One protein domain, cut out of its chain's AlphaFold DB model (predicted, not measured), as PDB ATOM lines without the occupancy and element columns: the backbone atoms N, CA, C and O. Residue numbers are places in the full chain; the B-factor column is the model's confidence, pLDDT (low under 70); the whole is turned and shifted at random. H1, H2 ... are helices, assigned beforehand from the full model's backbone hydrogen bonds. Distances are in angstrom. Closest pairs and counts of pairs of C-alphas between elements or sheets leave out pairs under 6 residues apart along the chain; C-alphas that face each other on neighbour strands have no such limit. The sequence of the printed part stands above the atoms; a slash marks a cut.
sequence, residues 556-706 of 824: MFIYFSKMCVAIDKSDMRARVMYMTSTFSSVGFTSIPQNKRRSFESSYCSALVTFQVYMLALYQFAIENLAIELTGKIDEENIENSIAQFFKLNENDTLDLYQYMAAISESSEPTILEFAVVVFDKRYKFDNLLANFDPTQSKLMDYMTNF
ATOM      1  N   MET A 556      55.670 -29.033 -29.501       96.12
ATOM      2  CA  MET A 556      54.745 -30.077 -29.043       96.12
ATOM      3  C   MET A 556      55.109 -30.605 -27.652       96.12
ATOM      4  O   MET A 556      54.208 -30.865 -26.858       96.12
ATOM      5  N   PHE A 557      56.399 -30.721 -27.314       96.69
ATOM      6  CA  PHE A 557      56.826 -31.094 -25.961       96.69
ATOM      7  C   PHE A 557      56.452 -30.034 -24.914       96.69
ATOM      8  O   PHE A 557      56.025 -30.373 -23.811       96.69
ATOM      9  N   ILE A 558      56.573 -28.746 -25.245       96.06
ATOM     10  CA  ILE A 558      56.173 -27.657 -24.339       96.06
ATOM     11  C   ILE A 558      54.657 -27.672 -24.107       96.06
ATOM     12  O   ILE A 558      54.196 -27.457 -22.987       96.06
ATOM     13  N   TYR A 559      53.863 -27.979 -25.135       96.31
ATOM     14  CA  TYR A 559      52.432 -28.224 -24.958       96.31
ATOM     15  C   TYR A 559      52.160 -29.487 -24.119       96.31
ATOM     16  O   TYR A 559      51.339 -29.455 -23.201       96.31
ATOM     17  N   PHE A 560      52.888 -30.578 -24.380       96.31
ATOM     18  CA  PHE A 560      52.793 -31.838 -23.640       96.31
ATOM     19  C   PHE A 560      53.053 -31.651 -22.143       96.31
ATOM     20  O   PHE A 560      52.272 -32.140 -21.331       96.31
ATOM     21  N   SER A 561      54.092 -30.901 -21.761       96.12
ATOM     22  CA  SER A 561      54.420 -30.647 -20.355       96.12
ATOM     23  C   SER A 561      53.348 -29.811 -19.653       96.12
ATOM     24  O   SER A 561      52.840 -30.236 -18.612       96.12
ATOM     25  N   LYS A 562      52.919 -28.690 -20.260       94.06
ATOM     26  CA  LYS A 562      51.798 -27.860 -19.776       94.06
ATOM     27  C   LYS A 562      50.539 -28.706 -19.552       94.06
ATOM     28  O   LYS A 562      49.897 -28.590 -18.509       94.06
ATOM     29  N   MET A 563      50.199 -29.565 -20.514       95.06
ATOM     30  CA  MET A 563      49.058 -30.474 -20.424       95.06
ATOM     31  C   MET A 563      49.238 -31.487 -19.290       95.06
ATOM     32  O   MET A 563      48.397 -31.536 -18.399       95.06
ATOM     33  N   CYS A 564      50.304 -32.290 -19.301       93.88
ATOM     34  CA  CYS A 564      50.507 -33.375 -18.340       93.88
ATOM     35  C   CYS A 564      50.496 -32.892 -16.886       93.88
ATOM     36  O   CYS A 564      49.919 -33.568 -16.040       93.88
ATOM     37  N   VAL A 565      51.055 -31.710 -16.607       92.75
ATOM     38  CA  VAL A 565      50.988 -31.085 -15.276       92.75
ATOM     39  C   VAL A 565      49.555 -30.656 -14.923       92.75
ATOM     40  O   VAL A 565      49.120 -30.869 -13.796       92.75
ATOM     41  N   ALA A 566      48.793 -30.104 -15.872       92.12
ATOM     42  CA  ALA A 566      47.419 -29.644 -15.640       92.12
ATOM     43  C   ALA A 566      46.379 -30.775 -15.493       92.12
ATOM     44  O   ALA A 566      45.324 -30.556 -14.898       92.12
ATOM     45  N   ILE A 567      46.650 -31.966 -16.042       91.94
ATOM     46  CA  ILE A 567      45.746 -33.131 -16.012       91.94
ATOM     47  C   ILE A 567      46.275 -34.322 -15.191       91.94
ATOM     48  O   ILE A 567      45.705 -35.415 -15.282       91.94
ATOM     49  N   ASP A 568      47.319 -34.143 -14.373       87.06
ATOM     50  CA  ASP A 568      47.810 -35.197 -13.472       87.06
ATOM     51  C   ASP A 568      46.679 -35.694 -12.549       87.06
ATOM     52  O   ASP A 568      45.931 -34.907 -11.965       87.06
ATOM     53  N   LYS A 569      46.516 -37.021 -12.462       85.00
ATOM     54  CA  LYS A 569      45.463 -37.725 -11.693       85.00
ATOM     55  C   LYS A 569      44.014 -37.270 -11.973       85.00
ATOM     56  O   LYS A 569      43.121 -37.534 -11.170       85.00
ATOM     57  N   SER A 570      43.756 -36.631 -13.116       89.62
ATOM     58  CA  SER A 570      42.426 -36.124 -13.486       89.62
ATOM     59  C   SER A 570      41.436 -37.215 -13.933       89.62
ATOM     60  O   SER A 570      41.799 -38.232 -14.534       89.62
ATOM     61  N   ASP A 571      40.143 -36.991 -13.675       92.44
ATOM     62  CA  ASP A 571      39.067 -37.875 -14.130       92.44
ATOM     63  C   ASP A 571      38.691 -37.621 -15.609       92.44
ATOM     64  O   ASP A 571      39.294 -36.803 -16.308       92.44
ATOM     65  N   MET A 572      37.716 -38.364 -16.141       92.62
ATOM     66  CA  MET A 572      37.244 -38.157 -17.522       92.62
ATOM     67  C   MET A 572      36.611 -36.768 -17.712       92.62
ATOM     68  O   MET A 572      36.797 -36.144 -18.756       92.62
ATOM     69  N   ARG A 573      35.875 -36.263 -16.713       92.69
ATOM     70  CA  ARG A 573      35.144 -34.992 -16.807       92.69
ATOM     71  C   ARG A 573      36.099 -33.801 -16.880       92.69
ATOM     72  O   ARG A 573      35.924 -32.942 -17.743       92.69
ATOM     73  N   ALA A 574      37.116 -33.776 -16.024       93.81
ATOM     74  CA  ALA A 574      38.171 -32.773 -16.024       93.81
ATOM     75  C   ALA A 574      38.938 -32.764 -17.355       93.81
ATOM     76  O   ALA A 574      39.167 -31.694 -17.913       93.81
ATOM     77  N   ARG A 575      39.243 -33.937 -17.928       94.88
ATOM     78  CA  ARG A 575      39.889 -34.053 -19.250       94.88
ATOM     79  C   ARG A 575      39.034 -33.487 -20.388       94.88
ATOM     80  O   ARG A 575      39.540 -32.702 -21.189       94.88
ATOM     81  N   VAL A 576      37.735 -33.793 -20.425       94.19
ATOM     82  CA  VAL A 576      36.805 -33.215 -21.420       94.19
ATOM     83  C   VAL A 576      36.692 -31.691 -21.274       94.19
ATOM     84  O   VAL A 576      36.701 -30.974 -22.279       94.19
ATOM     85  N   MET A 577      36.634 -31.176 -20.041       94.00
ATOM     86  CA  MET A 577      36.635 -29.732 -19.771       94.00
ATOM     87  C   MET A 577      37.947 -29.067 -20.206       94.00
ATOM     88  O   MET A 577      37.903 -28.044 -20.889       94.00
ATOM     89  N   TYR A 578      39.095 -29.668 -19.882       95.31
ATOM     90  CA  TYR A 578      40.412 -29.171 -20.280       95.31
ATOM     91  C   TYR A 578      40.523 -29.081 -21.806       95.31
ATOM     92  O   TYR A 578      40.740 -27.989 -22.325       95.31
ATOM     93  N   MET A 579      40.251 -30.176 -22.529       95.31
ATOM     94  CA  MET A 579      40.220 -30.213 -23.999       95.31
ATOM     95  C   MET A 579      39.315 -29.125 -24.589       95.31
ATOM     96  O   MET A 579      39.754 -28.341 -25.429       95.31
ATOM     97  N   THR A 580      38.066 -29.047 -24.118       93.25
ATOM     98  CA  THR A 580      37.086 -28.076 -24.623       93.25
ATOM     99  C   THR A 580      37.550 -26.641 -24.385       93.25
ATOM    100  O   THR A 580      37.397 -25.802 -25.266       93.25
ATOM    101  N   SER A 581      38.140 -26.350 -23.220       94.00
ATOM    102  CA  SER A 581      38.640 -25.013 -22.891       94.00
ATOM    103  C   SER A 581      39.877 -24.634 -23.714       94.00
ATOM    104  O   SER A 581      39.919 -23.534 -24.265       94.00
ATOM    105  N   THR A 582      40.835 -25.552 -23.866       94.81
ATOM    106  CA  THR A 582      42.103 -25.335 -24.577       94.81
ATOM    107  C   THR A 582      41.889 -25.119 -26.071       94.81
ATOM    108  O   THR A 582      42.492 -24.219 -26.642       94.81
ATOM    109  N   PHE A 583      40.987 -25.880 -26.697       95.56
ATOM    110  CA  PHE A 583      40.709 -25.774 -28.132       95.56
ATOM    111  C   PHE A 583      39.472 -24.922 -28.476       95.56
ATOM    112  O   PHE A 583      39.056 -24.863 -29.636       95.56
ATOM    113  N   SER A 584      38.879 -24.234 -27.491       92.69
ATOM    114  CA  SER A 584      37.712 -23.360 -27.701       92.69
ATOM    115  C   SER A 584      37.984 -22.234 -28.701       92.69
ATOM    116  O   SER A 584      37.124 -21.942 -29.527       92.69
ATOM    117  N   SER A 585      39.179 -21.636 -28.663       91.94
ATOM    118  CA  SER A 585      39.561 -20.520 -29.532       91.94
ATOM    119  C   SER A 585      39.913 -20.939 -30.961       91.94
ATOM    120  O   SER A 585      39.886 -20.089 -31.837       91.94
ATOM    121  N   VAL A 586      40.189 -22.221 -31.225       94.12
ATOM    122  CA  VAL A 586      40.490 -22.750 -32.575       94.12
ATOM    123  C   VAL A 586      39.358 -23.615 -33.144       94.12
ATOM    124  O   VAL A 586      39.558 -24.489 -33.990       94.12
ATOM    125  N   GLY A 587      38.135 -23.390 -32.661       90.00
ATOM    126  CA  GLY A 587      36.946 -23.962 -33.275       90.00
ATOM    127  C   GLY A 587      36.617 -25.395 -32.877       90.00
ATOM    128  O   GLY A 587      35.889 -26.056 -33.613       90.00
ATOM    129  N   PHE A 588      37.058 -25.910 -31.721       91.81
ATOM    130  CA  PHE A 588      36.596 -27.231 -31.250       91.81
ATOM    131  C   PHE A 588      35.061 -27.314 -31.158       91.81
ATOM    132  O   PHE A 588      34.457 -28.353 -31.414       91.81
ATOM    133  N   THR A 589      34.406 -26.194 -30.850       87.88
ATOM    134  CA  THR A 589      32.945 -26.054 -30.827       87.88
ATOM    135  C   THR A 589      32.279 -26.177 -32.203       87.88
ATOM    136  O   THR A 589      31.112 -26.575 -32.241       87.88
ATOM    137  N   SER A 590      32.992 -25.920 -33.308       88.00
ATOM    138  CA  SER A 590      32.482 -26.093 -34.683       88.00
ATOM    139  C   SER A 590      32.292 -27.566 -35.069       88.00
ATOM    140  O   SER A 590      31.426 -27.889 -35.883       88.00
ATOM    141  N   ILE A 591      33.038 -28.484 -34.439       90.75
ATOM    142  CA  ILE A 591      32.904 -29.922 -34.685       90.75
ATOM    143  C   ILE A 591      31.477 -30.365 -34.290       90.75
ATOM    144  O   ILE A 591      31.048 -30.101 -33.155       90.75
ATOM    145  N   PRO A 592      30.740 -31.084 -35.165       91.88
ATOM    146  CA  PRO A 592      29.388 -31.557 -34.876       91.88
ATOM    147  C   PRO A 592      29.298 -32.311 -33.546       91.88
ATOM    148  O   PRO A 592      30.110 -33.196 -33.268       91.88
ATOM    149  N   GLN A 593      28.281 -32.008 -32.731       90.75
ATOM    150  CA  GLN A 593      28.172 -32.515 -31.354       90.75
ATOM    151  C   GLN A 593      28.237 -34.052 -31.262       90.75
ATOM    152  O   GLN A 593      28.843 -34.587 -30.337       90.75
ATOM    153  N   ASN A 594      27.678 -34.764 -32.245       91.56
ATOM    154  CA  ASN A 594      27.734 -36.228 -32.310       91.56
ATOM    155  C   ASN A 594      29.166 -36.754 -32.533       91.56
ATOM    156  O   ASN A 594      29.546 -37.747 -31.917       91.56
ATOM    157  N   LYS A 595      29.981 -36.071 -33.356       92.31
ATOM    158  CA  LYS A 595      31.409 -36.394 -33.520       92.31
ATOM    159  C   LYS A 595      32.184 -36.092 -32.235       92.31
ATOM    160  O   LYS A 595      32.918 -36.958 -31.772       92.31
ATOM    161  N   ARG A 596      31.958 -34.928 -31.606       92.00
ATOM    162  CA  ARG A 596      32.603 -34.576 -30.324       92.00
ATOM    163  C   ARG A 596      32.341 -35.602 -29.226       92.00
ATOM    164  O   ARG A 596      33.297 -36.104 -28.653       92.00
ATOM    165  N   ARG A 597      31.083 -36.003 -29.011       91.12
ATOM    166  CA  ARG A 597      30.737 -37.055 -28.035       91.12
ATOM    167  C   ARG A 597      31.436 -38.388 -28.325       91.12
ATOM    168  O   ARG A 597      31.842 -39.064 -27.388       91.12
ATOM    169  N   SER A 598      31.612 -38.741 -29.602       92.62
ATOM    170  CA  SER A 598      32.369 -39.933 -30.011       92.62
ATOM    171  C   SER A 598      33.863 -39.817 -29.674       92.62
ATOM    172  O   SER A 598      34.464 -40.768 -29.173       92.62
ATOM    173  N   PHE A 599      34.466 -38.643 -29.884       93.12
ATOM    174  CA  PHE A 599      35.855 -38.370 -29.498       93.12
ATOM    175  C   PHE A 599      36.038 -38.362 -27.972       93.12
ATOM    176  O   PHE A 599      36.983 -38.960 -27.461       93.12
ATOM    177  N   GLU A 600      35.101 -37.761 -27.233       92.94
ATOM    178  CA  GLU A 600      35.065 -37.770 -25.768       92.94
ATOM    179  C   GLU A 600      35.027 -39.210 -25.232       92.94
ATOM    180  O   GLU A 600      35.882 -39.584 -24.429       92.94
ATOM    181  N   SER A 601      34.110 -40.059 -25.717       91.06
ATOM    182  CA  SER A 601      34.021 -41.458 -25.273       91.06
ATOM    183  C   SER A 601      35.232 -42.305 -25.669       91.06
ATOM    184  O   SER A 601      35.661 -43.158 -24.892       91.06
ATOM    185  N   SER A 602      35.784 -42.081 -26.866       91.88
ATOM    186  CA  SER A 602      36.873 -42.905 -27.408       91.88
ATOM    187  C   SER A 602      38.228 -42.559 -26.795       91.88
ATOM    188  O   SER A 602      39.021 -43.461 -26.531       91.88
ATOM    189  N   TYR A 603      38.495 -41.271 -26.548       94.00
ATOM    190  CA  TYR A 603      39.841 -40.789 -26.227       94.00
ATOM    191  C   TYR A 603      39.983 -40.156 -24.839       94.00
ATOM    192  O   TYR A 603      41.086 -40.143 -24.306       94.00
ATOM    193  N   CYS A 604      38.902 -39.693 -24.195       92.94
ATOM    194  CA  CYS A 604      38.977 -39.128 -22.835       92.94
ATOM    195  C   CYS A 604      38.818 -40.179 -21.719       92.94
ATOM    196  O   CYS A 604      38.774 -39.821 -20.545       92.94
ATOM    197  N   SER A 605      38.738 -41.470 -22.052       89.69
ATOM    198  CA  SER A 605      38.573 -42.568 -21.091       89.69
ATOM    199  C   SER A 605      39.877 -42.864 -20.332       89.69
ATOM    200  O   SER A 605      39.956 -42.622 -19.124       89.69
ATOM    201  N   ALA A 606      40.944 -43.263 -21.025       91.38
ATOM    202  CA  ALA A 606      42.276 -43.511 -20.457       91.38
ATOM    203  C   ALA A 606      43.196 -42.276 -20.547       91.38
ATOM    204  O   ALA A 606      43.130 -41.512 -21.511       91.38
ATOM    205  N   LEU A 607      44.044 -42.052 -19.532       90.94
ATOM    206  CA  LEU A 607      44.879 -40.843 -19.429       90.94
ATOM    207  C   LEU A 607      45.870 -40.726 -20.597       90.94
ATOM    208  O   LEU A 607      45.975 -39.676 -21.219       90.94
ATOM    209  N   VAL A 608      46.529 -41.834 -20.929       90.81
ATOM    210  CA  VAL A 608      47.549 -41.892 -21.983       90.81
ATOM    211  C   VAL A 608      46.938 -41.721 -23.378       90.81
ATOM    212  O   VAL A 608      47.461 -40.974 -24.202       90.81
ATOM    213  N   THR A 609      45.769 -42.323 -23.624       92.50
ATOM    214  CA  THR A 609      44.992 -42.116 -24.857       92.50
ATOM    215  C   THR A 609      44.595 -40.650 -25.032       92.50
ATOM    216  O   THR A 609      44.718 -40.105 -26.127       92.50
ATOM    217  N   PHE A 610      44.181 -39.993 -23.946       95.50
ATOM    218  CA  PHE A 610      43.865 -38.568 -23.953       95.50
ATOM    219  C   PHE A 610      45.098 -37.716 -24.280       95.50
ATOM    220  O   PHE A 610      45.008 -36.818 -25.109       95.50
ATOM    221  N   GLN A 611      46.256 -38.022 -23.689       94.56
ATOM    222  CA  GLN A 611      47.504 -37.290 -23.934       94.56
ATOM    223  C   GLN A 611      47.946 -37.361 -25.409       94.56
ATOM    224  O   GLN A 611      48.271 -36.326 -25.990       94.56
ATOM    225  N   VAL A 612      47.887 -38.538 -26.048       95.19
ATOM    226  CA  VAL A 612      48.167 -38.675 -27.496       95.19
ATOM    227  C   VAL A 612      47.149 -37.903 -28.334       95.19
ATOM    228  O   VAL A 612      47.520 -37.172 -29.251       95.19
ATOM    229  N   TYR A 613      45.864 -38.044 -28.016       96.38
ATOM    230  CA  TYR A 613      44.787 -37.404 -28.764       96.38
ATOM    231  C   TYR A 613      44.858 -35.869 -28.714       96.38
ATOM    232  O   TYR A 613      44.643 -35.192 -29.717       96.38
ATOM    233  N   MET A 614      45.232 -35.317 -27.561       96.50
ATOM    234  CA  MET A 614      45.463 -33.886 -27.379       96.50
ATOM    235  C   MET A 614      46.672 -33.384 -28.178       96.50
ATOM    236  O   MET A 614      46.603 -32.294 -28.738       96.50
ATOM    237  N   LEU A 615      47.745 -34.178 -28.296       97.00
ATOM    238  CA  LEU A 615      48.870 -33.860 -29.185       97.00
ATOM    239  C   LEU A 615      48.469 -33.899 -30.666       97.00
ATOM    240  O   LEU A 615      48.889 -33.032 -31.428       97.00
ATOM    241  N   ALA A 616      47.624 -34.852 -31.070       96.56
ATOM    242  CA  ALA A 616      47.086 -34.923 -32.429       96.56
ATOM    243  C   ALA A 616      46.198 -33.710 -32.775       96.56
ATOM    244  O   ALA A 616      46.339 -33.141 -33.857       96.56
ATOM    245  N   LEU A 617      45.325 -33.290 -31.849       96.00
ATOM    246  CA  LEU A 617      44.532 -32.060 -31.978       96.00
ATOM    247  C   LEU A 617      45.411 -30.807 -32.023       96.00
ATOM    248  O   LEU A 617      45.158 -29.917 -32.830       96.00
ATOM    249  N   TYR A 618      46.431 -30.734 -31.163       97.38
ATOM    250  CA  TYR A 618      47.363 -29.611 -31.111       97.38
ATOM    251  C   TYR A 618      48.136 -29.466 -32.420       97.38
ATOM    252  O   TYR A 618      48.115 -28.389 -33.003       97.38
ATOM    253  N   GLN A 619      48.726 -30.549 -32.935       96.00
ATOM    254  CA  GLN A 619      49.463 -30.513 -34.198       96.00
ATOM    255  C   GLN A 619      48.584 -30.018 -35.354       96.00
ATOM    256  O   GLN A 619      48.952 -29.070 -36.040       96.00
ATOM    257  N   PHE A 620      47.382 -30.585 -35.509       96.06
ATOM    258  CA  PHE A 620      46.446 -30.179 -36.560       96.06
ATOM    259  C   PHE A 620      45.955 -28.728 -36.394       96.06
ATOM    260  O   PHE A 620      45.753 -28.023 -37.382       96.06
ATOM    261  N   ALA A 621      45.785 -28.256 -35.152       96.31
ATOM    262  CA  ALA A 621      45.465 -26.858 -34.880       96.31
ATOM    263  C   ALA A 621      46.606 -25.922 -35.304       96.31
ATOM    264  O   ALA A 621      46.330 -24.929 -35.967       96.31
ATOM    265  N   ILE A 622      47.860 -26.229 -34.949       96.81
ATOM    266  CA  ILE A 622      49.024 -25.403 -35.301       96.81
ATOM    267  C   ILE A 622      49.269 -25.401 -36.814       96.81
ATOM    268  O   ILE A 622      49.465 -24.329 -37.377       96.81
ATOM    269  N   GLU A 623      49.185 -26.553 -37.485       94.88
ATOM    270  CA  GLU A 623      49.338 -26.659 -38.945       94.88
ATOM    271  C   GLU A 623      48.293 -25.806 -39.690       94.88
ATOM    272  O   GLU A 623      48.651 -24.986 -40.536       94.88
ATOM    273  N   ASN A 624      47.008 -25.915 -39.330       95.19
ATOM    274  CA  ASN A 624      45.958 -25.105 -39.960       95.19
ATOM    275  C   ASN A 624      46.047 -23.620 -39.585       95.19
ATOM    276  O   ASN A 624      45.712 -22.767 -40.404       95.19
ATOM    277  N   LEU A 625      46.489 -23.292 -38.367       94.81
ATOM    278  CA  LEU A 625      46.661 -21.905 -37.938       94.81
ATOM    279  C   LEU A 625      47.858 -21.255 -38.648       94.81
ATOM    280  O   LEU A 625      47.766 -20.091 -39.021       94.81
ATOM    281  N   ALA A 626      48.931 -22.004 -38.921       93.69
ATOM    282  CA  ALA A 626      50.040 -21.545 -39.752       93.69
ATOM    283  C   ALA A 626      49.579 -21.237 -41.188       93.69
ATOM    284  O   ALA A 626      49.850 -20.147 -41.681       93.69
ATOM    285  N   ILE A 627      48.797 -22.129 -41.813       93.50
ATOM    286  CA  ILE A 627      48.197 -21.894 -43.144       93.50
ATOM    287  C   ILE A 627      47.298 -20.644 -43.140       93.50
ATOM    288  O   ILE A 627      47.366 -19.822 -44.048       93.50
ATOM    289  N   GLU A 628      46.470 -20.470 -42.107       92.38
ATOM    290  CA  GLU A 628      45.576 -19.311 -41.965       92.38
ATOM    291  C   GLU A 628      46.336 -17.997 -41.681       92.38
ATOM    292  O   GLU A 628      45.783 -16.914 -41.881       92.38
ATOM    293  N   LEU A 629      47.587 -18.061 -41.216       91.25
ATOM    294  CA  LEU A 629      48.471 -16.907 -41.014       91.25
ATOM    295  C   LEU A 629      49.368 -16.599 -42.225       91.25
ATOM    296  O   LEU A 629      49.890 -15.484 -42.309       91.25
ATOM    297  N   THR A 630      49.539 -17.530 -43.167       89.56
ATOM    298  CA  THR A 630      50.319 -17.313 -44.394       89.56
ATOM    299  C   THR A 630      49.790 -16.098 -45.165       89.56
ATOM    300  O   THR A 630      48.592 -15.975 -45.423       89.56
ATOM    301  N   GLY A 631      50.680 -15.158 -45.500       82.06
ATOM    302  CA  GLY A 631      50.322 -13.891 -46.155       82.06
ATOM    303  C   GLY A 631      49.669 -12.831 -45.251       82.06
ATOM    304  O   GLY A 631      49.340 -11.752 -45.737       82.06
ATOM    305  N   LYS A 632      49.490 -13.098 -43.947       85.50
ATOM    306  CA  LYS A 632      49.117 -12.096 -42.920       85.50
ATOM    307  C   LYS A 632      50.303 -11.679 -42.039       85.50
ATOM    308  O   LYS A 632      50.143 -10.825 -41.169       85.50
ATOM    309  N   ILE A 633      51.453 -12.314 -42.243       88.88
ATOM    310  CA  ILE A 633      52.712 -12.139 -41.522       88.88
ATOM    311  C   ILE A 633      53.793 -11.889 -42.568       88.88
ATOM    312  O   ILE A 633      53.785 -12.532 -43.619       88.88
ATOM    313  N   ASP A 634      54.709 -10.975 -42.268       85.31
ATOM    314  CA  ASP A 634      55.945 -10.808 -43.022       85.31
ATOM    315  C   ASP A 634      56.954 -11.869 -42.547       85.31
ATOM    316  O   ASP A 634      57.419 -11.826 -41.405       85.31
ATOM    317  N   GLU A 635      57.239 -12.858 -43.401       82.06
ATOM    318  CA  GLU A 635      58.198 -13.936 -43.117       82.06
ATOM    319  C   GLU A 635      59.651 -13.442 -43.110       82.06
ATOM    320  O   GLU A 635      60.475 -13.994 -42.380       82.06
ATOM    321  N   GLU A 636      59.965 -12.381 -43.860       81.94
ATOM    322  CA  GLU A 636      61.295 -11.762 -43.865       81.94
ATOM    323  C   GLU A 636      61.511 -10.913 -42.602       81.94
ATOM    324  O   GLU A 636      62.640 -10.762 -42.132       81.94
ATOM    325  N   ASN A 637      60.425 -10.399 -42.007       85.38
ATOM    326  CA  ASN A 637      60.461  -9.597 -40.786       85.38
ATOM    327  C   ASN A 637      59.428 -10.029 -39.729       85.38
ATOM    328  O   ASN A 637      58.487  -9.310 -39.359       85.38
ATOM    329  N   ILE A 638      59.650 -11.225 -39.182       87.56
ATOM    330  CA  ILE A 638      58.802 -11.791 -38.125       87.56
ATOM    331  C   ILE A 638      58.838 -10.943 -36.843       87.56
ATOM    332  O   ILE A 638      57.819 -10.846 -36.166       87.56
ATOM    333  N   GLU A 639      59.950 -10.281 -36.509       86.81
ATOM    334  CA  GLU A 639      60.045  -9.437 -35.306       86.81
ATOM    335  C   GLU A 639      59.086  -8.234 -35.369       86.81
ATOM    336  O   GLU A 639      58.280  -8.036 -34.454       86.81
ATOM    337  N   ASN A 640      59.051  -7.511 -36.495       87.38
ATOM    338  CA  ASN A 640      58.049  -6.465 -36.716       87.38
ATOM    339  C   ASN A 640      56.621  -7.029 -36.753       87.38
ATOM    340  O   ASN A 640      55.701  -6.413 -36.208       87.38
ATOM    341  N   SER A 641      56.423  -8.217 -37.335       90.44
ATOM    342  CA  SER A 641      55.117  -8.889 -37.327       90.44
ATOM    343  C   SER A 641      54.640  -9.228 -35.907       90.44
ATOM    344  O   SER A 641      53.455  -9.073 -35.609       90.44
ATOM    345  N   ILE A 642      55.540  -9.630 -35.000       90.25
ATOM    346  CA  ILE A 642      55.234  -9.861 -33.577       90.25
ATOM    347  C   ILE A 642      54.774  -8.551 -32.925       90.25
ATOM    348  O   ILE A 642      53.697  -8.521 -32.321       90.25
ATOM    349  N   ALA A 643      55.552  -7.472 -33.071       89.06
ATOM    350  CA  ALA A 643      55.235  -6.172 -32.479       89.06
ATOM    351  C   ALA A 643      53.858  -5.658 -32.934       89.06
ATOM    352  O   ALA A 643      53.021  -5.289 -32.105       89.06
ATOM    353  N   GLN A 644      53.585  -5.704 -34.242       88.62
ATOM    354  CA  GLN A 644      52.332  -5.219 -34.830       88.62
ATOM    355  C   GLN A 644      51.120  -6.091 -34.464       88.62
ATOM    356  O   GLN A 644      50.082  -5.565 -34.054       88.62
ATOM    357  N   PHE A 645      51.233  -7.419 -34.578       90.94
ATOM    358  CA  PHE A 645      50.109  -8.339 -34.363       90.94
ATOM    359  C   PHE A 645      49.713  -8.446 -32.883       90.94
ATOM    360  O   PHE A 645      48.524  -8.500 -32.546       90.94
ATOM    361  N   PHE A 646      50.701  -8.467 -31.982       91.06
ATOM    362  CA  PHE A 646      50.471  -8.602 -30.542       91.06
ATOM    363  C   PHE A 646      50.423  -7.268 -29.784       91.06
ATOM    364  O   PHE A 646      50.045  -7.285 -28.613       91.06
ATOM    365  N   LYS A 647      50.752  -6.140 -30.434       91.19
ATOM    366  CA  LYS A 647      50.783  -4.784 -29.848       91.19
ATOM    367  C   LYS A 647      51.678  -4.699 -28.607       91.19
ATOM    368  O   LYS A 647      51.247  -4.257 -27.543       91.19
ATOM    369  N   LEU A 648      52.910  -5.179 -28.750       91.00
ATOM    370  CA  LEU A 648      53.911  -5.240 -27.682       91.00
ATOM    371  C   LEU A 648      54.902  -4.072 -27.773       91.00
ATOM    372  O   LEU A 648      55.049  -3.455 -28.826       91.00
ATOM    373  N   ASN A 649      55.593  -3.783 -26.667       90.19
ATOM    374  CA  ASN A 649      56.782  -2.927 -26.683       90.19
ATOM    375  C   ASN A 649      58.004  -3.706 -27.218       90.19
ATOM    376  O   ASN A 649      57.929  -4.915 -27.447       90.19
ATOM    377  N   GLU A 650      59.132  -3.022 -27.414       83.56
ATOM    378  CA  GLU A 650      60.365  -3.614 -27.959       83.56
ATOM    379  C   GLU A 650      60.902  -4.772 -27.096       83.56
ATOM    380  O   GLU A 650      61.218  -5.837 -27.623       83.56
ATOM    381  N   ASN A 651      60.918  -4.623 -25.767       85.88
ATOM    382  CA  ASN A 651      61.429  -5.648 -24.846       85.88
ATOM    383  C   ASN A 651      60.572  -6.927 -24.856       85.88
ATOM    384  O   ASN A 651      61.107  -8.035 -24.932       85.88
ATOM    385  N   ASP A 652      59.246  -6.782 -24.813       88.06
ATOM    386  CA  ASP A 652      58.299  -7.902 -24.856       88.06
ATOM    387  C   ASP A 652      58.270  -8.569 -26.243       88.06
ATOM    388  O   ASP A 652      58.065  -9.781 -26.352       88.06
ATOM    389  N   THR A 653      58.492  -7.792 -27.309       90.00
ATOM    390  CA  THR A 653      58.668  -8.308 -28.676       90.00
ATOM    391  C   THR A 653      59.925  -9.168 -28.755       90.00
ATOM    392  O   THR A 653      59.849 -10.307 -29.219       90.00
ATOM    393  N   LEU A 654      61.050  -8.676 -28.230       88.25
ATOM    394  CA  LEU A 654      62.327  -9.385 -28.221       88.25
ATOM    395  C   LEU A 654      62.277 -10.668 -27.373       88.25
ATOM    396  O   LEU A 654      62.764 -11.709 -27.817       88.25
ATOM    397  N   ASP A 655      61.666 -10.649 -26.182       88.69
ATOM    398  CA  ASP A 655      61.528 -11.860 -25.354       88.69
ATOM    399  C   ASP A 655      60.691 -12.945 -26.054       88.69
ATOM    400  O   ASP A 655      61.040 -14.136 -26.017       88.69
ATOM    401  N   LEU A 656      59.629 -12.522 -26.749       91.94
ATOM    402  CA  LEU A 656      58.729 -13.391 -27.497       91.94
ATOM    403  C   LEU A 656      59.362 -13.917 -28.793       91.94
ATOM    404  O   LEU A 656      59.209 -15.100 -29.101       91.94
ATOM    405  N   TYR A 657      60.136 -13.093 -29.504       91.44
ATOM    406  CA  TYR A 657      60.970 -13.527 -30.626       91.44
ATOM    407  C   TYR A 657      62.002 -14.564 -30.162       91.44
ATOM    408  O   TYR A 657      62.133 -15.627 -30.768       91.44
ATOM    409  N   GLN A 658      62.675 -14.330 -29.029       90.25
ATOM    410  CA  GLN A 658      63.596 -15.302 -28.430       90.25
ATOM    411  C   GLN A 658      62.896 -16.596 -27.993       90.25
ATOM    412  O   GLN A 658      63.502 -17.664 -28.072       90.25
ATOM    413  N   TYR A 659      61.639 -16.533 -27.537       92.81
ATOM    414  CA  TYR A 659      60.837 -17.728 -27.265       92.81
ATOM    415  C   TYR A 659      60.560 -18.512 -28.553       92.81
ATOM    416  O   TYR A 659      60.848 -19.706 -28.588       92.81
ATOM    417  N   MET A 660      60.098 -17.853 -29.623       93.75
ATOM    418  CA  MET A 660      59.896 -18.491 -30.931       93.75
ATOM    419  C   MET A 660      61.198 -19.108 -31.472       93.75
ATOM    420  O   MET A 660      61.219 -20.272 -31.862       93.75
ATOM    421  N   ALA A 661      62.315 -18.381 -31.406       90.50
ATOM    422  CA  ALA A 661      63.628 -18.848 -31.856       90.50
ATOM    423  C   ALA A 661      64.185 -20.020 -31.018       90.50
ATOM    424  O   ALA A 661      65.048 -20.763 -31.488       90.50
ATOM    425  N   ALA A 662      63.714 -20.188 -29.777       90.12
ATOM    426  CA  ALA A 662      64.047 -21.330 -28.931       90.12
ATOM    427  C   ALA A 662      63.195 -22.574 -29.240       90.12
ATOM    428  O   ALA A 662      63.663 -23.686 -29.012       90.12
ATOM    429  N   ILE A 663      61.972 -22.405 -29.757       93.19
ATOM    430  CA  ILE A 663      61.087 -23.525 -30.120       93.19
ATOM    431  C   ILE A 663      61.188 -23.956 -31.594       93.19
ATOM    432  O   ILE A 663      60.743 -25.058 -31.913       93.19
ATOM    433  N   SER A 664      61.805 -23.128 -32.445       90.00
ATOM    434  CA  SER A 664      62.100 -23.404 -33.860       90.00
ATOM    435  C   SER A 664      63.225 -24.428 -34.058       90.00
ATOM    436  O   SER A 664      64.261 -24.390 -33.388       90.00
ATOM    437  N   GLU A 665      63.065 -25.296 -35.062       81.00
ATOM    438  CA  GLU A 665      64.102 -26.238 -35.502       81.00
ATOM    439  C   GLU A 665      65.256 -25.554 -36.262       81.00
ATOM    440  O   GLU A 665      66.406 -25.984 -36.153       81.00
ATOM    441  N   SER A 666      64.992 -24.461 -36.988       77.94
ATOM    442  CA  SER A 666      65.989 -23.738 -37.800       77.94
ATOM    443  C   SER A 666      66.802 -22.700 -37.006       77.94
ATOM    444  O   SER A 666      67.711 -22.075 -37.551       77.94
ATOM    445  N   SER A 667      66.511 -22.532 -35.706       74.25
ATOM    446  CA  SER A 667      66.979 -21.441 -34.823       74.25
ATOM    447  C   SER A 667      66.495 -20.029 -35.171       74.25
ATOM    448  O   SER A 667      66.800 -19.105 -34.416       74.25
ATOM    449  N   GLU A 668      65.737 -19.855 -36.251       83.50
ATOM    450  CA  GLU A 668      65.047 -18.609 -36.595       83.50
ATOM    451  C   GLU A 668      63.536 -18.890 -36.597       83.50
ATOM    452  O   GLU A 668      63.129 -19.973 -37.028       83.50
ATOM    453  N   PRO A 669      62.684 -18.006 -36.047       89.62
ATOM    454  CA  PRO A 669      61.238 -18.210 -36.066       89.62
ATOM    455  C   PRO A 669      60.704 -18.414 -37.485       89.62
ATOM    456  O   PRO A 669      61.196 -17.797 -38.424       89.62
ATOM    457  N   THR A 670      59.656 -19.218 -37.630       90.88
ATOM    458  CA  THR A 670      58.845 -19.303 -38.849       90.88
ATOM    459  C   THR A 670      57.376 -19.012 -38.517       90.88
ATOM    460  O   THR A 670      57.009 -18.800 -37.353       90.88
ATOM    461  N   ILE A 671      56.495 -19.049 -39.523       92.81
ATOM    462  CA  ILE A 671      55.041 -18.979 -39.299       92.81
ATOM    463  C   ILE A 671      54.554 -20.087 -38.344       92.81
ATOM    464  O   ILE A 671      53.590 -19.864 -37.611       92.81
ATOM    465  N   LEU A 672      55.222 -21.247 -38.280       93.94
ATOM    466  CA  LEU A 672      54.845 -22.333 -37.370       93.94
ATOM    467  C   LEU A 672      54.973 -21.908 -35.898       93.94
ATOM    468  O   LEU A 672      54.030 -22.050 -35.120       93.94
ATOM    469  N   GLU A 673      56.104 -21.321 -35.508       95.38
ATOM    470  CA  GLU A 673      56.328 -20.844 -34.138       95.38
ATOM    471  C   GLU A 673      55.464 -19.623 -33.813       95.38
ATOM    472  O   GLU A 673      54.995 -19.471 -32.679       95.38
ATOM    473  N   PHE A 674      55.165 -18.793 -34.816       94.69
ATOM    474  CA  PHE A 674      54.177 -17.731 -34.671       94.69
ATOM    475  C   PHE A 674      52.786 -18.305 -34.375       94.69
ATOM    476  O   PHE A 674      52.123 -17.870 -33.429       94.69
ATOM    477  N   ALA A 675      52.366 -19.341 -35.108       95.75
ATOM    478  CA  ALA A 675      51.103 -20.033 -34.889       95.75
ATOM    479  C   ALA A 675      51.013 -20.654 -33.481       95.75
ATOM    480  O   ALA A 675      49.967 -20.561 -32.834       95.75
ATOM    481  N   VAL A 676      52.118 -21.200 -32.955       96.25
ATOM    482  CA  VAL A 676      52.208 -21.684 -31.563       96.25
ATOM    483  C   VAL A 676      51.903 -20.576 -30.552       96.25
ATOM    484  O   VAL A 676      51.135 -20.800 -29.615       96.25
ATOM    485  N   VAL A 677      52.448 -19.371 -30.738       94.88
ATOM    486  CA  VAL A 677      52.193 -18.235 -29.835       94.88
ATOM    487  C   VAL A 677      50.770 -17.691 -29.979       94.88
ATOM    488  O   VAL A 677      50.136 -17.362 -28.975       94.88
ATOM    489  N   VAL A 678      50.239 -17.612 -31.202       94.38
ATOM    490  CA  VAL A 678      48.848 -17.192 -31.457       94.38
ATOM    491  C   VAL A 678      47.854 -18.160 -30.799       94.38
ATOM    492  O   VAL A 678      46.869 -17.719 -30.196       94.38
ATOM    493  N   PHE A 679      48.151 -19.465 -30.832       96.00
ATOM    494  CA  PHE A 679      47.419 -20.502 -30.105       96.00
ATOM    495  C   PHE A 679      47.530 -20.335 -28.579       96.00
ATOM    496  O   PHE A 679      46.505 -20.278 -27.900       96.00
ATOM    497  N   ASP A 680      48.746 -20.198 -28.032       93.12
ATOM    498  CA  ASP A 680      48.980 -20.020 -26.587       93.12
ATOM    499  C   ASP A 680      48.271 -18.760 -26.037       93.12
ATOM    500  O   ASP A 680      47.703 -18.794 -24.943       93.12
ATOM    501  N   LYS A 681      48.232 -17.664 -26.815       92.56
ATOM    502  CA  LYS A 681      47.491 -16.426 -26.493       92.56
ATOM    503  C   LYS A 681      45.978 -16.501 -26.774       92.56
ATOM    504  O   LYS A 681      45.271 -15.525 -26.528       92.56
ATOM    505  N   ARG A 682      45.458 -17.646 -27.236       92.50
ATOM    506  CA  ARG A 682      44.024 -17.936 -27.457       92.50
ATOM    507  C   ARG A 682      43.299 -16.965 -28.399       92.50
ATOM    508  O   ARG A 682      42.123 -16.651 -28.189       92.50
ATOM    509  N   TYR A 683      43.968 -16.519 -29.461       91.56
ATOM    510  CA  TYR A 683      43.299 -15.789 -30.543       91.56
ATOM    511  C   TYR A 683      42.214 -16.663 -31.195       91.56
ATOM    512  O   TYR A 683      42.348 -17.886 -31.264       91.56
ATOM    513  N   LYS A 684      41.115 -16.036 -31.634       91.69
ATOM    514  CA  LYS A 684      39.921 -16.741 -32.123       91.69
ATOM    515  C   LYS A 684      39.981 -17.031 -33.622       91.69
ATOM    516  O   LYS A 684      40.083 -16.109 -34.424       91.69
ATOM    517  N   PHE A 685      39.817 -18.304 -33.965       91.88
ATOM    518  CA  PHE A 685      39.687 -18.844 -35.315       91.88
ATOM    519  C   PHE A 685      38.632 -19.960 -35.294       91.88
ATOM    520  O   PHE A 685      38.916 -21.106 -34.948       91.88
ATOM    521  N   ASP A 686      37.388 -19.631 -35.639       82.88
ATOM    522  CA  ASP A 686      36.225 -20.446 -35.253       82.88
ATOM    523  C   ASP A 686      36.114 -21.828 -35.933       82.88
ATOM    524  O   ASP A 686      35.317 -22.649 -35.485       82.88
ATOM    525  N   ASN A 687      36.904 -22.117 -36.979       89.75
ATOM    526  CA  ASN A 687      36.713 -23.291 -37.847       89.75
ATOM    527  C   ASN A 687      37.959 -24.177 -38.084       89.75
ATOM    528  O   ASN A 687      37.851 -25.159 -38.817       89.75
ATOM    529  N   LEU A 688      39.125 -23.897 -37.481       91.56
ATOM    530  CA  LEU A 688      40.375 -24.622 -37.806       91.56
ATOM    531  C   LEU A 688      40.313 -26.130 -37.517       91.56
ATOM    532  O   LEU A 688      40.940 -26.927 -38.213       91.56
ATOM    533  N   LEU A 689      39.539 -26.534 -36.507       92.94
ATOM    534  CA  LEU A 689      39.336 -27.940 -36.149       92.94
ATOM    535  C   LEU A 689      38.116 -28.606 -36.817       92.94
ATOM    536  O   LEU A 689      37.890 -29.795 -36.595       92.94
ATOM    537  N   ALA A 690      37.332 -27.895 -37.639       88.88
ATOM    538  CA  ALA A 690      36.058 -28.399 -38.177       88.88
ATOM    539  C   ALA A 690      36.201 -29.716 -38.971       88.88
ATOM    540  O   ALA A 690      35.338 -30.596 -38.894       88.88
ATOM    541  N   ASN A 691      37.318 -29.855 -39.692       89.69
ATOM    542  CA  ASN A 691      37.638 -31.000 -40.548       89.69
ATOM    543  C   ASN A 691      38.568 -32.034 -39.885       89.69
ATOM    544  O   ASN A 691      39.027 -32.945 -40.570       89.69
ATOM    545  N   PHE A 692      38.854 -31.921 -38.582       93.38
ATOM    546  CA  PHE A 692      39.751 -32.854 -37.900       93.38
ATOM    547  C   PHE A 692      39.216 -34.295 -37.931       93.38
ATOM    548  O   PHE A 692      38.088 -34.577 -37.505       93.38
ATOM    549  N   ASP A 693      40.059 -35.212 -38.402       90.88
ATOM    550  CA  ASP A 693      39.802 -36.647 -38.450       90.88
ATOM    551  C   ASP A 693      40.936 -37.396 -37.726       90.88
ATOM    552  O   ASP A 693      42.066 -37.433 -38.224       90.88
ATOM    553  N   PRO A 694      40.664 -38.028 -36.567       90.50
ATOM    554  CA  PRO A 694      41.677 -38.771 -35.824       90.50
ATOM    555  C   PRO A 694      42.305 -39.908 -36.639       90.50
ATOM    556  O   PRO A 694      43.450 -40.261 -36.380       90.50
ATOM    557  N   THR A 695      41.590 -40.466 -37.623       88.19
ATOM    558  CA  THR A 695      42.075 -41.587 -38.452       88.19
ATOM    559  C   THR A 695      43.104 -41.179 -39.506       88.19
ATOM    560  O   THR A 695      43.698 -42.041 -40.143       88.19
ATOM    561  N   GLN A 696      43.333 -39.875 -39.682       89.31
ATOM    562  CA  GLN A 696      44.354 -39.323 -40.578       89.31
ATOM    563  C   GLN A 696      45.603 -38.856 -39.806       89.31
ATOM    564  O   GLN A 696      46.592 -38.433 -40.405       89.31
ATOM    565  N   SER A 697      45.576 -38.918 -38.469       92.75
ATOM    566  CA  SER A 697      46.676 -38.458 -37.625       92.75
ATOM    567  C   SER A 697      47.722 -39.549 -37.406       92.75
ATOM    568  O   SER A 697      47.461 -40.565 -36.759       92.75
ATOM    569  N   LYS A 698      48.962 -39.266 -37.824       92.25
ATOM    570  CA  LYS A 698      50.140 -40.126 -37.597       92.25
ATOM    571  C   LYS A 698      50.330 -40.517 -36.123       92.25
ATOM    572  O   LYS A 698      50.802 -41.615 -35.850       92.25
ATOM    573  N   LEU A 699      49.959 -39.649 -35.176       92.75
ATOM    574  CA  LEU A 699      50.047 -39.923 -33.732       92.75
ATOM    575  C   LEU A 699      48.988 -40.929 -33.255       92.75
ATOM    576  O   LEU A 699      49.266 -41.771 -32.401       92.75
ATOM    577  N   MET A 700      47.787 -40.880 -33.832       93.69
ATOM    578  CA  MET A 700      46.711 -41.825 -33.524       93.69
ATOM    579  C   MET A 700      46.976 -43.193 -34.162       93.69
ATOM    580  O   MET A 700      46.788 -44.224 -33.509       93.69
ATOM    581  N   ASP A 701      47.501 -43.205 -35.390       91.44
ATOM    582  CA  ASP A 701      48.037 -44.408 -36.031       91.44
ATOM    583  C   ASP A 701      49.185 -45.007 -35.213       91.44
ATOM    584  O   ASP A 701      49.217 -46.218 -34.986       91.44
ATOM    585  N   TYR A 702      50.106 -44.170 -34.725       91.50
ATOM    586  CA  TYR A 702      51.211 -44.608 -33.880       91.50
ATOM    587  C   TYR A 702      50.707 -45.308 -32.613       91.50
ATOM    588  O   TYR A 702      51.082 -46.452 -32.357       91.50
ATOM    589  N   MET A 703      49.790 -44.678 -31.872       92.31
ATOM    590  CA  MET A 703      49.190 -45.270 -30.674       92.31
ATOM    591  C   MET A 703      48.448 -46.577 -30.960       92.31
ATOM    592  O   MET A 703      48.566 -47.526 -30.190       92.31
ATOM    593  N   THR A 704      47.719 -46.654 -32.074       89.31
ATOM    594  CA  THR A 704      46.977 -47.866 -32.458       89.31
ATOM    595  C   THR A 704      47.918 -49.037 -32.763       89.31
ATOM    596  O   THR A 704      47.596 -50.186 -32.464       89.31
ATOM    597  N   ASN A 705      49.099 -48.753 -33.320       89.75
ATOM    598  CA  ASN A 705      50.104 -49.751 -33.691       89.75
ATOM    599  C   ASN A 705      51.197 -49.972 -32.622       89.75
ATOM    600  O   ASN A 705      52.083 -50.807 -32.823       89.75
ATOM    601  N   PHE A 706      51.158 -49.263 -31.491       89.44
ATOM    602  CA  PHE A 706      52.162 -49.386 -30.434       89.44
ATOM    603  C   PHE A 706      52.208 -50.808 -29.853       89.44
ATOM    604  O   PHE A 706      51.179 -51.451 -29.647       89.44
TER     605      PHE A 706
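AT A GLANCE: This is residues 556 to 706 of the 824 residues of an uncharacterized protein of Tritrichomonas foetus (UniProt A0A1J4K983). One long helix, H4, runs through the middle; H1 and H8 pack on its earlier part, where H2 and H3 also lie, and H7 crosses its later part. Beyond H7, the crossed pair H5 and H6 makes one end of the domain, and H6 packs on H7. The printed part has 151 residues with eight named helices, H1 to H8 in order, and no named strand: all helix, mostly crossed packing. It is compact, with a radius of gyration of the C-alphas of 16.3 A, yet elongated, spanning 45 by 28 by 27 A.

HOW THE PARTS SIT: H1, residues 556 to 566, touches residues 611 to 619 of the hub H4, residues 607 to 629, at a steep tilt of 48 degrees; the closest C-alphas, of Met 556 and Leu 615, are 7.0 A apart. H2, residues 572 to 582, is close to H4 but not clearly touching, closest at C-alphas 579 and 614, 7.2 A. H3, residues 593 to 603, and H4 only just touch, with 3 pairs of C-alphas within 8 A, and only at the corner; C-alphas 603 and 610 are closest, 5.1 A. H5, residues 638 to 646, touches H6, residues 650 to 663, closest at C-alphas 643 and 653, 5.6 A. H7, residues 671 to 680, touches H4 at a steep tilt of 58 degrees, closest at C-alphas 626 and 675, 5.2 A. Residues 660 to 663 of H6 touch H7, closest at C-alphas 660 and 673, 5.3 A. H8, residues 698 to 705, touches H4 at a shallow tilt of 22 degrees, opposite ways, closest at C-alphas 616 and 699, 6.0 A. In H1 to H8 every O i to N i+4 pair is within hydrogen-bond range.

IN THESE COORDINATES: H1 begins at C-alpha 556 (54.745, -30.077, -29.043). H4 measures 32.4 A and H6 20.0 A. H8 ends at C-alpha 705 (50.104, -49.751, -33.691).

THE WHOLE: The farthest C-alphas, of Asn 649 and Asn 705, are 47.8 A apart. H7 to H8 is a long link. The printed part has no cut, and no printed residue is under 70 in pLDDT.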